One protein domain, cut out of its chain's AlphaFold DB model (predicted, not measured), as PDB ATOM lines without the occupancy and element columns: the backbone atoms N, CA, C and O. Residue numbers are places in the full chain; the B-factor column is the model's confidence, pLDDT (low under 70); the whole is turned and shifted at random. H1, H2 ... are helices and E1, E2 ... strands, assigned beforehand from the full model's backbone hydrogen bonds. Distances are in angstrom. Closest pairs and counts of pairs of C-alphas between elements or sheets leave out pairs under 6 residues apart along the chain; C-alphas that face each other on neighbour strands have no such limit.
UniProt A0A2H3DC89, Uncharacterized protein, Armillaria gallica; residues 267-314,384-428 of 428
ATOM      1  N   SER A 267     301.070 165.241 374.024       54.25
ATOM      2  CA  SER A 267     301.238 163.904 373.432       54.25
ATOM      3  C   SER A 267     302.613 163.301 373.753       54.25
ATOM      4  O   SER A 267     302.719 162.113 374.052       54.25
ATOM      5  N   ASP A 268     303.644 164.151 373.817       56.59
ATOM      6  CA  ASP A 268     305.050 163.789 374.004       56.59
ATOM      7  C   ASP A 268     305.301 162.827 375.183       56.59
ATOM      8  O   ASP A 268     306.146 161.945 375.076       56.59
ATOM      9  N   TYR A 269     304.544 162.916 376.289       58.12
ATOM     10  CA  TYR A 269     304.740 162.032 377.454       58.12
ATOM     11  C   TYR A 269     304.047 160.661 377.324       58.12
ATOM     12  O   TYR A 269     304.391 159.700 378.019       58.12
ATOM     13  N   LEU A 270     303.011 160.552 376.486       61.22
ATOM     14  CA  LEU A 270     302.454 159.251 376.097       61.22
ATOM     15  C   LEU A 270     303.334 158.600 375.037       61.22
ATOM     16  O   LEU A 270     303.588 157.400 375.122       61.22
ATOM     17  N   ASP A 271     303.869 159.410 374.130       62.16
ATOM     18  CA  ASP A 271     304.786 158.960 373.094       62.16
ATOM     19  C   ASP A 271     306.096 158.443 373.694       62.16
ATOM     20  O   ASP A 271     306.561 157.363 373.332       62.16
ATOM     21  N   GLU A 272     306.621 159.107 374.725       61.19
ATOM     22  CA  GLU A 272     307.804 158.640 375.453       61.19
ATOM     23  C   GLU A 272     307.569 157.290 376.162       61.19
ATOM     24  O   GLU A 272     308.461 156.439 376.188       61.19
ATOM     25  N   ALA A 273     306.359 157.009 376.661       59.91
ATOM     26  CA  ALA A 273     306.043 155.694 377.231       59.91
ATOM     27  C   ALA A 273     306.080 154.577 376.172       59.91
ATOM     28  O   ALA A 273     306.495 153.457 376.477       59.91
ATOM     29  N   VAL A 274     305.718 154.889 374.925       62.19
ATOM     30  CA  VAL A 274     305.812 153.964 373.786       62.19
ATOM     31  C   VAL A 274     307.252 153.821 373.275       62.19
ATOM     32  O   VAL A 274     307.611 152.769 372.742       62.19
ATOM     33  N   THR A 275     308.127 154.801 373.532       61.62
ATOM     34  CA  THR A 275     309.574 154.676 373.254       61.62
ATOM     35  C   THR A 275     310.315 153.692 374.167       61.62
ATOM     36  O   THR A 275     311.519 153.467 373.983       61.62
ATOM     37  N   GLN A 276     309.635 153.049 375.127       65.50
ATOM     38  CA  GLN A 276     310.233 151.936 375.860       65.50
ATOM     39  C   GLN A 276     310.736 150.861 374.886       65.50
ATOM     40  O   GLN A 276     310.106 150.530 373.879       65.50
ATOM     41  N   LYS A 277     311.921 150.309 375.180       77.31
ATOM     42  CA  LYS A 277     312.522 149.263 374.345       77.31
ATOM     43  C   LYS A 277     311.534 148.113 374.189       77.31
ATOM     44  O   LYS A 277     311.131 147.518 375.187       77.31
ATOM     45  N   CYS A 278     311.232 147.774 372.934       85.38
ATOM     46  CA  CYS A 278     310.394 146.635 372.584       85.38
ATOM     47  C   CYS A 278     310.821 145.400 373.401       85.38
ATOM     48  O   CYS A 278     312.006 145.032 373.366       85.38
ATOM     49  N   PRO A 279     309.903 144.774 374.165       89.56
ATOM     50  CA  PRO A 279     310.232 143.615 374.979       89.56
ATOM     51  C   PRO A 279     310.897 142.509 374.149       89.56
ATOM     52  O   PRO A 279     310.584 142.307 372.975       89.56
ATOM     53  N   ARG A 280     311.832 141.760 374.750       89.69
ATOM     54  CA  ARG A 280     312.585 140.726 374.017       89.69
ATOM     55  C   ARG A 280     311.644 139.704 373.369       89.69
ATOM     56  O   ARG A 280     310.780 139.118 374.027       89.69
ATOM     57  N   GLY A 281     311.859 139.463 372.079       89.12
ATOM     58  CA  GLY A 281     311.060 138.532 371.282       89.12
ATOM     59  C   GLY A 281     309.682 139.062 370.883       89.12
ATOM     60  O   GLY A 281     308.898 138.287 370.351       89.12
ATOM     61  N   PHE A 282     309.373 140.330 371.146       92.81
ATOM     62  CA  PHE A 282     308.232 141.025 370.557       92.81
ATOM     63  C   PHE A 282     308.702 141.955 369.434       92.81
ATOM     64  O   PHE A 282     309.877 142.329 369.373       92.81
ATOM     65  N   HIS A 283     307.776 142.328 368.558       91.75
ATOM     66  CA  HIS A 283     307.942 143.362 367.543       91.75
ATOM     67  C   HIS A 283     306.751 144.321 367.577       91.75
ATOM     68  O   HIS A 283     305.689 143.989 368.096       91.75
ATOM     69  N   LEU A 284     306.947 145.529 367.057       91.94
ATOM     70  CA  LEU A 284     305.914 146.559 367.008       91.94
ATOM     71  C   LEU A 284     304.969 146.295 365.836       91.94
ATOM     72  O   LEU A 284     305.425 145.990 364.732       91.94
ATOM     73  N   VAL A 285     303.667 146.431 366.076       92.25
ATOM     74  CA  VAL A 285     302.627 146.284 365.054       92.25
ATOM     75  C   VAL A 285     301.609 147.410 365.201       92.25
ATOM     76  O   VAL A 285     301.005 147.584 366.262       92.25
ATOM     77  N   SER A 286     301.401 148.153 364.117       91.69
ATOM     78  CA  SER A 286     300.423 149.244 364.035       91.69
ATOM     79  C   SER A 286     299.002 148.711 363.980       91.69
ATOM     80  O   SER A 286     298.765 147.651 363.392       91.69
ATOM     81  N   PHE A 287     298.042 149.426 364.561       91.12
ATOM     82  CA  PHE A 287     296.623 149.118 364.380       91.12
ATOM     83  C   PHE A 287     296.146 149.390 362.944       91.12
ATOM     84  O   PHE A 287     296.884 149.936 362.128       91.12
ATOM     85  N   THR A 288     294.940 148.926 362.599       90.88
ATOM     86  CA  THR A 288     294.312 149.337 361.329       90.88
ATOM     87  C   THR A 288     293.956 150.820 361.391       90.88
ATOM     88  O   THR A 288     293.696 151.319 362.480       90.88
ATOM     89  N   ASP A 289     293.869 151.515 360.256       90.00
ATOM     90  CA  ASP A 289     293.592 152.965 360.228       90.00
ATOM     91  C   ASP A 289     292.364 153.354 361.063       90.00
ATOM     92  O   ASP A 289     292.412 154.288 361.856       90.00
ATOM     93  N   PHE A 290     291.288 152.564 360.970       89.56
ATOM     94  CA  PHE A 290     290.070 152.760 361.759       89.56
ATOM     95  C   PHE A 290     290.300 152.610 363.274       89.56
ATOM     96  O   PHE A 290     289.761 153.370 364.076       89.56
ATOM     97  N   GLN A 291     291.091 151.617 363.684       88.62
ATOM     98  CA  GLN A 291     291.441 151.413 365.091       88.62
ATOM     99  C   GLN A 291     292.379 152.511 365.589       88.62
ATOM    100  O   GLN A 291     292.202 152.994 366.702       88.62
ATOM    101  N   THR A 292     293.345 152.915 364.768       91.12
ATOM    102  CA  THR A 292     294.265 154.013 365.053       91.12
ATOM    103  C   THR A 292     293.496 155.309 365.270       91.12
ATOM    104  O   THR A 292     293.661 155.931 366.312       91.12
ATOM    105  N   GLU A 293     292.592 155.675 364.359       89.62
ATOM    106  CA  GLU A 293     291.743 156.864 364.501       89.62
ATOM    107  C   GLU A 293     290.921 156.818 365.795       89.62
ATOM    108  O   GLU A 293     290.885 157.793 366.548       89.62
ATOM    109  N   HIS A 294     290.319 155.664 366.101       87.75
ATOM    110  CA  HIS A 294     289.577 155.479 367.342       87.75
ATOM    111  C   HIS A 294     290.459 155.669 368.582       87.75
ATOM    112  O   HIS A 294     290.064 156.386 369.499       87.75
ATOM    113  N   VAL A 295     291.651 155.068 368.605       87.81
ATOM    114  CA  VAL A 295     292.598 155.169 369.724       87.81
ATOM    115  C   VAL A 295     293.082 156.606 369.909       87.81
ATOM    116  O   VAL A 295     293.066 157.121 371.028       87.81
ATOM    117  N   VAL A 296     293.476 157.265 368.819       88.94
ATOM    118  CA  VAL A 296     293.949 158.655 368.822       88.94
ATOM    119  C   VAL A 296     292.856 159.575 369.361       88.94
ATOM    120  O   VAL A 296     293.100 160.363 370.273       88.94
ATOM    121  N   HIS A 297     291.628 159.441 368.855       86.44
ATOM    122  CA  HIS A 297     290.518 160.299 369.258       86.44
ATOM    123  C   HIS A 297     290.024 160.012 370.685       86.44
ATOM    124  O   HIS A 297     289.663 160.940 371.405       86.44
ATOM    125  N   ALA A 298     289.957 158.743 371.097       86.56
ATOM    126  CA  ALA A 298     289.417 158.367 372.404       86.56
ATOM    127  C   ALA A 298     290.399 158.629 373.553       86.56
ATOM    128  O   ALA A 298     289.964 159.018 374.633       86.56
ATOM    129  N   PHE A 299     291.702 158.443 373.322       84.06
ATOM    130  CA  PHE A 299     292.714 158.474 374.386       84.06
ATOM    131  C   PHE A 299     293.755 159.589 374.229       84.06
ATOM    132  O   PHE A 299     294.644 159.704 375.071       84.06
ATOM    133  N   GLY A 300     293.683 160.396 373.163       83.00
ATOM    134  CA  GLY A 300     294.629 161.491 372.919       83.00
ATOM    135  C   GLY A 300     296.071 161.020 372.700       83.00
ATOM    136  O   GLY A 300     297.009 161.736 373.038       83.00
ATOM    137  N   ILE A 301     296.249 159.799 372.192       84.88
ATOM    138  CA  ILE A 301     297.554 159.202 371.874       84.88
ATOM    139  C   ILE A 301     297.946 159.629 370.452       84.88
ATOM    140  O   ILE A 301     297.065 159.730 369.598       84.88
ATOM    141  N   SER A 302     299.231 159.860 370.157       86.00
ATOM    142  CA  SER A 302     299.647 160.127 368.772       86.00
ATOM    143  C   SER A 302     299.422 158.919 367.859       86.00
ATOM    144  O   SER A 302     299.407 157.764 368.289       86.00
ATOM    145  N   THR A 303     299.307 159.181 366.559       86.69
ATOM    146  CA  THR A 303     299.210 158.135 365.534       86.69
ATOM    147  C   THR A 303     300.390 157.161 365.594       86.69
ATOM    148  O   THR A 303     300.192 155.955 365.460       86.69
ATOM    149  N   ASP A 304     301.600 157.661 365.859       84.56
ATOM    150  CA  ASP A 304     302.821 156.847 365.924       84.56
ATOM    151  C   ASP A 304     302.858 155.948 367.170       84.56
ATOM    152  O   ASP A 304     303.468 154.876 367.161       84.56
ATOM    153  N   SER A 305     302.149 156.351 368.223       84.62
ATOM    154  CA  SER A 305     302.008 155.607 369.475       84.62
ATOM    155  C   SER A 305     300.791 154.685 369.518       84.62
ATOM    156  O   SER A 305     300.649 153.886 370.448       84.62
ATOM    157  N   ALA A 306     299.920 154.742 368.508       89.50
ATOM    158  CA  ALA A 306     298.788 153.836 368.338       89.50
ATOM    159  C   ALA A 306     299.256 152.471 367.800       89.50
ATOM    160  O   ALA A 306     298.981 152.060 366.668       89.50
ATOM    161  N   ILE A 307     299.988 151.749 368.645       92.38
ATOM    162  CA  ILE A 307     300.625 150.475 368.314       92.38
ATOM    163  C   ILE A 307     300.396 149.433 369.409       92.38
ATOM    164  O   ILE A 307     299.892 149.715 370.497       92.38
ATOM    165  N   CYS A 308     300.801 148.199 369.133       93.94
ATOM    166  CA  CYS A 308     300.931 147.148 370.134       93.94
ATOM    167  C   CYS A 308     302.214 146.347 369.911       93.94
ATOM    168  O   CYS A 308     302.816 146.397 368.835       93.94
ATOM    169  N   TYR A 309     302.631 145.597 370.929       94.44
ATOM    170  CA  TYR A 309     303.702 144.621 370.771       94.44
ATOM    171  C   TYR A 309     303.104 143.262 370.421       94.44
ATOM    172  O   TYR A 309     302.265 142.758 371.162       94.44
ATOM    173  N   GLU A 310     303.560 142.648 369.336       93.69
ATOM    174  CA  GLU A 310     303.166 141.306 368.911       93.69
ATOM    175  C   GLU A 310     304.345 140.338 369.053       93.69
ATOM    176  O   GLU A 310     305.496 140.651 368.733       93.69
ATOM    177  N   ARG A 311     304.064 139.127 369.521       91.44
ATOM    178  CA  ARG A 311     304.971 137.989 369.410       91.44
ATOM    179  C   ARG A 311     304.243 136.874 368.689       91.44
ATOM    180  O   ARG A 311     303.224 136.366 369.151       91.44
ATOM    181  N   ASP A 312     304.824 136.463 367.572       84.88
ATOM    182  CA  ASP A 312     304.322 135.338 366.804       84.88
ATOM    183  C   ASP A 312     304.918 134.031 367.346       84.88
ATOM    184  O   ASP A 312     306.066 133.685 367.058       84.88
ATOM    185  N   VAL A 313     304.127 133.329 368.162       81.19
ATOM    186  CA  VAL A 313     304.443 131.989 368.691       81.19
ATOM    187  C   VAL A 313     303.807 130.887 367.823       81.19
ATOM    188  O   VAL A 313     303.940 129.701 368.112       81.19
ATOM    189  N   ASP A 314     303.172 131.241 366.698       77.88
ATOM    190  CA  ASP A 314     302.554 130.297 365.751       77.88
ATOM    191  C   ASP A 314     303.591 129.572 364.866       77.88
ATOM    192  O   ASP A 314     303.258 128.894 363.886       77.88
ATOM    193  N   LYS A 384     299.585 133.588 369.018       88.94
ATOM    194  CA  LYS A 384     300.046 134.977 369.016       88.94
ATOM    195  C   LYS A 384     299.773 135.629 370.366       88.94
ATOM    196  O   LYS A 384     298.686 135.512 370.928       88.94
ATOM    197  N   GLU A 385     300.781 136.330 370.864       91.44
ATOM    198  CA  GLU A 385     300.705 137.103 372.097       91.44
ATOM    199  C   GLU A 385     300.757 138.585 371.743       91.44
ATOM    200  O   GLU A 385     301.597 139.006 370.943       91.44
ATOM    201  N   PHE A 386     299.889 139.380 372.362       93.56
ATOM    202  CA  PHE A 386     299.875 140.829 372.201       93.56
ATOM    203  C   PHE A 386     300.119 141.489 373.552       93.56
ATOM    204  O   PHE A 386     299.617 141.003 374.561       93.56
ATOM    205  N   LEU A 387     300.861 142.592 373.603       94.88
ATOM    206  CA  LEU A 387     301.004 143.397 374.817       94.88
ATOM    207  C   LEU A 387     300.553 144.832 374.565       94.88
ATOM    208  O   LEU A 387     300.796 145.405 373.498       94.88
ATOM    209  N   CYS A 388     299.957 145.423 375.596       93.69
ATOM    210  CA  CYS A 388     299.747 146.863 375.671       93.69
ATOM    211  C   CYS A 388     301.102 147.590 375.731       93.69
ATOM    212  O   CYS A 388     301.919 147.231 376.581       93.69
ATOM    213  N   PRO A 389     301.358 148.619 374.903       91.88
ATOM    214  CA  PRO A 389     302.637 149.324 374.923       91.88
ATOM    215  C   PRO A 389     302.866 150.136 376.207       91.88
ATOM    216  O   PRO A 389     304.007 150.389 376.568       91.88
ATOM    217  N   PHE A 390     301.802 150.496 376.934       89.62
ATOM    218  CA  PHE A 390     301.890 151.365 378.113       89.62
ATOM    219  C   PHE A 390     302.126 150.609 379.422       89.62
ATOM    220  O   PHE A 390     302.924 151.030 380.253       89.62
ATOM    221  N   CYS A 391     301.412 149.502 379.634       91.25
ATOM    222  CA  CYS A 391     301.472 148.732 380.882       91.25
ATOM    223  C   CYS A 391     302.057 147.325 380.701       91.25
ATOM    224  O   CYS A 391     302.155 146.578 381.674       91.25
ATOM    225  N   LEU A 392     302.394 146.937 379.463       92.38
ATOM    226  CA  LEU A 392     302.886 145.606 379.089       92.38
ATOM    227  C   LEU A 392     301.947 144.453 379.478       92.38
ATOM    228  O   LEU A 392     302.355 143.292 379.503       92.38
ATOM    229  N   SER A 393     300.674 144.756 379.756       93.94
ATOM    230  CA  SER A 393     299.673 143.748 380.093       93.94
ATOM    231  C   SER A 393     299.375 142.863 378.879       93.94
ATOM    232  O   SER A 393     299.122 143.397 377.789       93.94
ATOM    233  N   PRO A 394     299.388 141.527 379.044       93.31
ATOM    234  CA  PRO A 394     299.163 140.596 377.953       93.31
ATOM    235  C   PRO A 394     297.698 140.543 377.528       93.31
ATOM    236  O   PRO A 394     296.785 140.438 378.345       93.31
ATOM    237  N   GLN A 395     297.502 140.544 376.218       93.69
ATOM    238  CA  GLN A 395     296.235 140.455 375.514       93.69
ATOM    239  C   GLN A 395     296.278 139.276 374.541       93.69
ATOM    240  O   GLN A 395     297.336 138.898 374.031       93.69
ATOM    241  N   ARG A 396     295.116 138.668 374.291       86.12
ATOM    242  CA  ARG A 396     295.022 137.517 373.378       86.12
ATOM    243  C   ARG A 396     294.955 137.939 371.926       86.12
ATOM    244  O   ARG A 396     295.502 137.257 371.066       86.12
ATOM    245  N   HIS A 397     294.284 139.051 371.659       88.81
ATOM    246  CA  HIS A 397     294.115 139.572 370.316       88.81
ATOM    247  C   HIS A 397     294.520 141.029 370.245       88.81
ATOM    248  O   HIS A 397     294.378 141.789 371.201       88.81
ATOM    249  N   LYS A 398     294.938 141.440 369.053       90.50
ATOM    250  CA  LYS A 398     295.210 142.840 368.732       90.50
ATOM    251  C   LYS A 398     294.034 143.761 369.087       90.50
ATOM    252  O   LYS A 398     294.232 144.808 369.686       90.50
ATOM    253  N   GLN A 399     292.803 143.337 368.793       89.94
ATOM    254  CA  GLN A 399     291.582 144.085 369.124       89.94
ATOM    255  C   GLN A 399     291.352 144.204 370.641       89.94
ATOM    256  O   GLN A 399     290.827 145.212 371.110       89.94
ATOM    257  N   ASP A 400     291.785 143.210 371.421       91.19
ATOM    258  CA  ASP A 400     291.682 143.260 372.880       91.19
ATOM    259  C   ASP A 400     292.626 144.312 373.476       91.19
ATOM    260  O   ASP A 400     292.317 144.853 374.532       91.19
ATOM    261  N   VAL A 401     293.735 144.643 372.799       93.69
ATOM    262  CA  VAL A 401     294.629 145.741 373.210       93.69
ATOM    263  C   VAL A 401     293.910 147.083 373.142       93.69
ATOM    264  O   VAL A 401     294.008 147.864 374.083       93.69
ATOM    265  N   VAL A 402     293.133 147.320 372.082       91.69
ATOM    266  CA  VAL A 402     292.346 148.554 371.936       91.69
ATOM    267  C   VAL A 402     291.328 148.668 373.070       91.69
ATOM    268  O   VAL A 402     291.306 149.668 373.776       91.69
ATOM    269  N   ARG A 403     290.554 147.606 373.326       91.88
ATOM    270  CA  ARG A 403     289.602 147.571 374.453       91.88
ATOM    271  C   ARG A 403     290.298 147.668 375.813       91.88
ATOM    272  O   ARG A 403     289.720 148.144 376.784       91.88
ATOM    273  N   HIS A 404     291.532 147.186 375.918       94.25
ATOM    274  CA  HIS A 404     292.306 147.306 377.144       94.25
ATOM    275  C   HIS A 404     292.665 148.766 377.455       94.25
ATOM    276  O   HIS A 404     292.804 149.087 378.633       94.25
ATOM    277  N   PHE A 405     292.777 149.657 376.464       91.12
ATOM    278  CA  PHE A 405     293.100 151.065 376.713       91.12
ATOM    279  C   PHE A 405     292.066 151.764 377.603       91.12
ATOM    280  O   PHE A 405     292.473 152.488 378.509       91.12
ATOM    281  N   ASP A 406     290.779 151.420 377.471       88.75
ATOM    282  CA  ASP A 406     289.692 151.914 378.338       88.75
ATOM    283  C   ASP A 406     289.917 151.623 379.831       88.75
ATOM    284  O   ASP A 406     289.447 152.344 380.708       88.75
ATOM    285  N   MET A 407     290.624 150.533 380.136       91.00
ATOM    286  CA  MET A 407     290.882 150.056 381.497       91.00
ATOM    287  C   MET A 407     292.368 150.055 381.854       91.00
ATOM    288  O   MET A 407     292.772 149.487 382.871       91.00
ATOM    289  N   CYS A 408     293.206 150.666 381.019       90.94
ATOM    290  CA  CYS A 408     294.633 150.708 381.256       90.94
ATOM    291  C   CYS A 408     294.911 151.686 382.400       90.94
ATOM    292  O   CYS A 408     294.639 152.881 382.292       90.94
ATOM    293  N   GLU A 409     295.477 151.202 383.506       87.50
ATOM    294  CA  GLU A 409     295.785 152.041 384.674       87.50
ATOM    295  C   GLU A 409     296.727 153.202 384.324       87.50
ATOM    296  O   GLU A 409     296.564 154.308 384.828       87.50
ATOM    297  N   VAL A 410     297.665 152.978 383.398       85.75
ATOM    298  CA  VAL A 410     298.626 153.996 382.944       85.75
ATOM    299  C   VAL A 410     297.938 155.119 382.158       85.75
ATOM    300  O   VAL A 410     298.321 156.281 382.300       85.75
ATOM    301  N   LEU A 411     296.913 154.793 381.364       83.19
ATOM    302  CA  LEU A 411     296.136 155.780 380.603       83.19
ATOM    303  C   LEU A 411     295.085 156.466 381.492       83.19
ATOM    304  O   LEU A 411     295.011 157.691 381.534       83.19
ATOM    305  N   SER A 412     294.348 155.699 382.299       79.00
ATOM    306  CA  SER A 412     293.292 156.214 383.189       79.00
ATOM    307  C   SER A 412     293.811 157.048 384.368       79.00
ATOM    308  O   SER A 412     293.115 157.942 384.856       79.00
ATOM    309  N   ALA A 413     295.038 156.810 384.844       66.94
ATOM    310  CA  ALA A 413     295.647 157.661 385.864       66.94
ATOM    311  C   ALA A 413     295.866 159.092 385.353       66.94
ATOM    312  O   ALA A 413     295.748 160.036 386.135       66.94
ATOM    313  N   LYS A 414     296.131 159.276 384.054       59.03
ATOM    314  CA  LYS A 414     296.453 160.584 383.467       59.03
ATOM    315  C   LYS A 414     295.226 161.486 383.290       59.03
ATOM    316  O   LYS A 414     295.336 162.679 383.570       59.03
ATOM    317  N   GLU A 415     294.050 160.933 382.985       56.78
ATOM    318  CA  GLU A 415     292.790 161.706 382.967       56.78
ATOM    319  C   GLU A 415     292.495 162.358 384.332       56.78
ATOM    320  O   GLU A 415     292.015 163.491 384.421       56.78
ATOM    321  N   LYS A 416     292.846 161.672 385.431       53.47
ATOM    322  CA  LYS A 416     292.660 162.198 386.794       53.47
ATOM    323  C   LYS A 416     293.594 163.366 387.114       53.47
ATOM    324  O   LYS A 416     293.200 164.242 387.888       53.47
ATOM    325  N   TYR A 417     294.800 163.397 386.544       52.12
ATOM    326  CA  TYR A 417     295.716 164.533 386.696       52.12
ATOM    327  C   TYR A 417     295.263 165.732 385.856       52.12
ATOM    328  O   TYR A 417     295.218 166.840 386.393       52.12
ATOM    329  N   GLN A 418     294.796 165.511 384.620       52.62
ATOM    330  CA  GLN A 418     294.223 166.573 383.778       52.62
ATOM    331  C   GLN A 418     293.033 167.274 384.452       52.62
ATOM    332  O   GLN A 418     293.002 168.501 384.544       52.62
ATOM    333  N   TYR A 419     292.091 166.518 385.025       51.00
ATOM    334  CA  TYR A 419     290.931 167.114 385.702       51.00
ATOM    335  C   TYR A 419     291.303 167.922 386.960       51.00
ATOM    336  O   TYR A 419     290.591 168.853 387.353       51.00
ATOM    337  N   ARG A 420     292.415 167.573 387.620       50.34
ATOM    338  CA  ARG A 420     292.882 168.267 388.826       50.34
ATOM    339  C   ARG A 420     293.579 169.586 388.489       50.34
ATOM    340  O   ARG A 420     293.355 170.564 389.202       50.34
ATOM    341  N   GLU A 421     294.357 169.635 387.409       52.38
ATOM    342  CA  GLU A 421     294.999 170.871 386.939       52.38
ATOM    343  C   GLU A 421     293.989 171.857 386.345       52.38
ATOM    344  O   GLU A 421     294.002 173.032 386.715       52.38
ATOM    345  N   GLU A 422     293.024 171.394 385.544       55.31
ATOM    346  CA  GLU A 422     291.972 172.278 385.017       55.31
ATOM    347  C   GLU A 422     291.108 172.896 386.125       55.31
ATOM    348  O   GLU A 422     290.726 174.067 386.042       55.31
ATOM    349  N   LYS A 423     290.820 172.148 387.199       55.34
ATOM    350  CA  LYS A 423     290.134 172.704 388.376       55.34
ATOM    351  C   LYS A 423     290.984 173.717 389.130       55.34
ATOM    352  O   LYS A 423     290.429 174.687 389.637       55.34
ATOM    353  N   SER A 424     292.296 173.504 389.207       52.88
ATOM    354  CA  SER A 424     293.204 174.436 389.876       52.88
ATOM    355  C   SER A 424     293.332 175.755 389.110       52.88
ATOM    356  O   SER A 424     293.401 176.807 389.736       52.88
ATOM    357  N   CYS A 425     293.296 175.722 387.775       51.03
ATOM    358  CA  CYS A 425     293.356 176.925 386.938       51.03
ATOM    359  C   CYS A 425     292.025 177.690 386.852       51.03
ATOM    360  O   CYS A 425     292.038 178.877 386.555       51.03
ATOM    361  N   ARG A 426     290.878 177.042 387.109       56.78
ATOM    362  CA  ARG A 426     289.560 177.713 387.178       56.78
ATOM    363  C   ARG A 426     289.220 178.290 388.556       56.78
ATOM    364  O   ARG A 426     288.191 178.946 388.690       56.78
ATOM    365  N   ALA A 427     290.016 177.985 389.581       54.00
ATOM    366  CA  ALA A 427     289.826 178.478 390.947       54.00
ATOM    367  C   ALA A 427     290.647 179.747 391.263       54.00
ATOM    368  O   ALA A 427     290.577 180.244 392.388       54.00
ATOM    369  N   LEU A 428     291.406 180.249 390.283       47.47
ATOM    370  CA  LEU A 428     292.106 181.536 390.275       47.47
ATOM    371  C   LEU A 428     291.410 182.468 389.282       47.47
ATOM    372  O   LEU A 428     291.370 183.684 389.568       47.47
TER     373      LEU A 428
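Overview. This is residues 267 to 314 and 384 to 428 of the 428 residues of an uncharacterized protein of Armillaria gallica (UniProt A0A2H3DC89). A small three-stranded antiparallel sheet with helix H3 packed on it makes a compact body, with H2 running beside H3, and the long helix H4 leads out of this body as an arm. Residues 416 to 428, mostly H4, stick out and make the length of the whole, while H1 stands at the body's edge and touches no other helix. The printed part has 93 residues, with four named helices and three named strands in the order H1 E1 H2 E2 E3 H3 H4; the sheet's order is E1 E2 E3, and the class is mixed, helices and strands. The whole is only just compact, close to loose, with a radius of gyration of the C-alphas of 14.5 A and spans of 57 by 26 by 20 A.

Arrangement. H1, residues 268 to 274, is not on the sheet formed by E1, residues 283 to 286, E2, residues 307 to 311, and E3, residues 385 to 387. E1 and E2 are antiparallel, with N 283 and O 310 2.8 A apart, within hydrogen-bond range. E2, the inner strand, is also antiparallel to E3, with N 387 and O 309 2.8 A apart, within range. H3, residues 398 to 405, is on the sheet at a height over the sheet of 8.0 A; its closest C-alphas to E3 are Lys 398 and Phe 386, 6.2 A apart. H2, residues 289 to 299, only just touches H3, with 3 pairs of C-alphas within 8 A, the closest Val 295 and Val 402 at 7.0 A; they run the same way at a shallow tilt of 12 degrees. H4, residues 409 to 425, is close to but not clearly touching H3, the closest C-alphas being Phe 405 and Leu 411, 6.8 A apart. In H2 every O i to N i+4 pair is within hydrogen-bond range; the counts are 2 of 3 in H1, 3 of 4 in H3 and 9 of 13 in H4.

Along the chain. H1 begins at C-alpha 268, (305.050, 163.789, 374.004), and is 9.9 A long from first to last C-alpha. E1 measures 10.2 A, H2 15.2 A, E2 13.3 A, E3 6.9 A and H3 11.7 A. H4 measures 25.1 A and ends at C-alpha 425, (293.356, 176.925, 386.938).

Size, cuts and confidence. The C-alphas of Asp 314 and Leu 428, the two farthest apart, are 57.8 A apart. Residues 315 to 383 are not printed, and C-alphas 314 and 384 are 6.2 A apart across this cut. Of the links printed whole, none is long. Confidence is under 70 in residues 267 to 276 and 413 to 428.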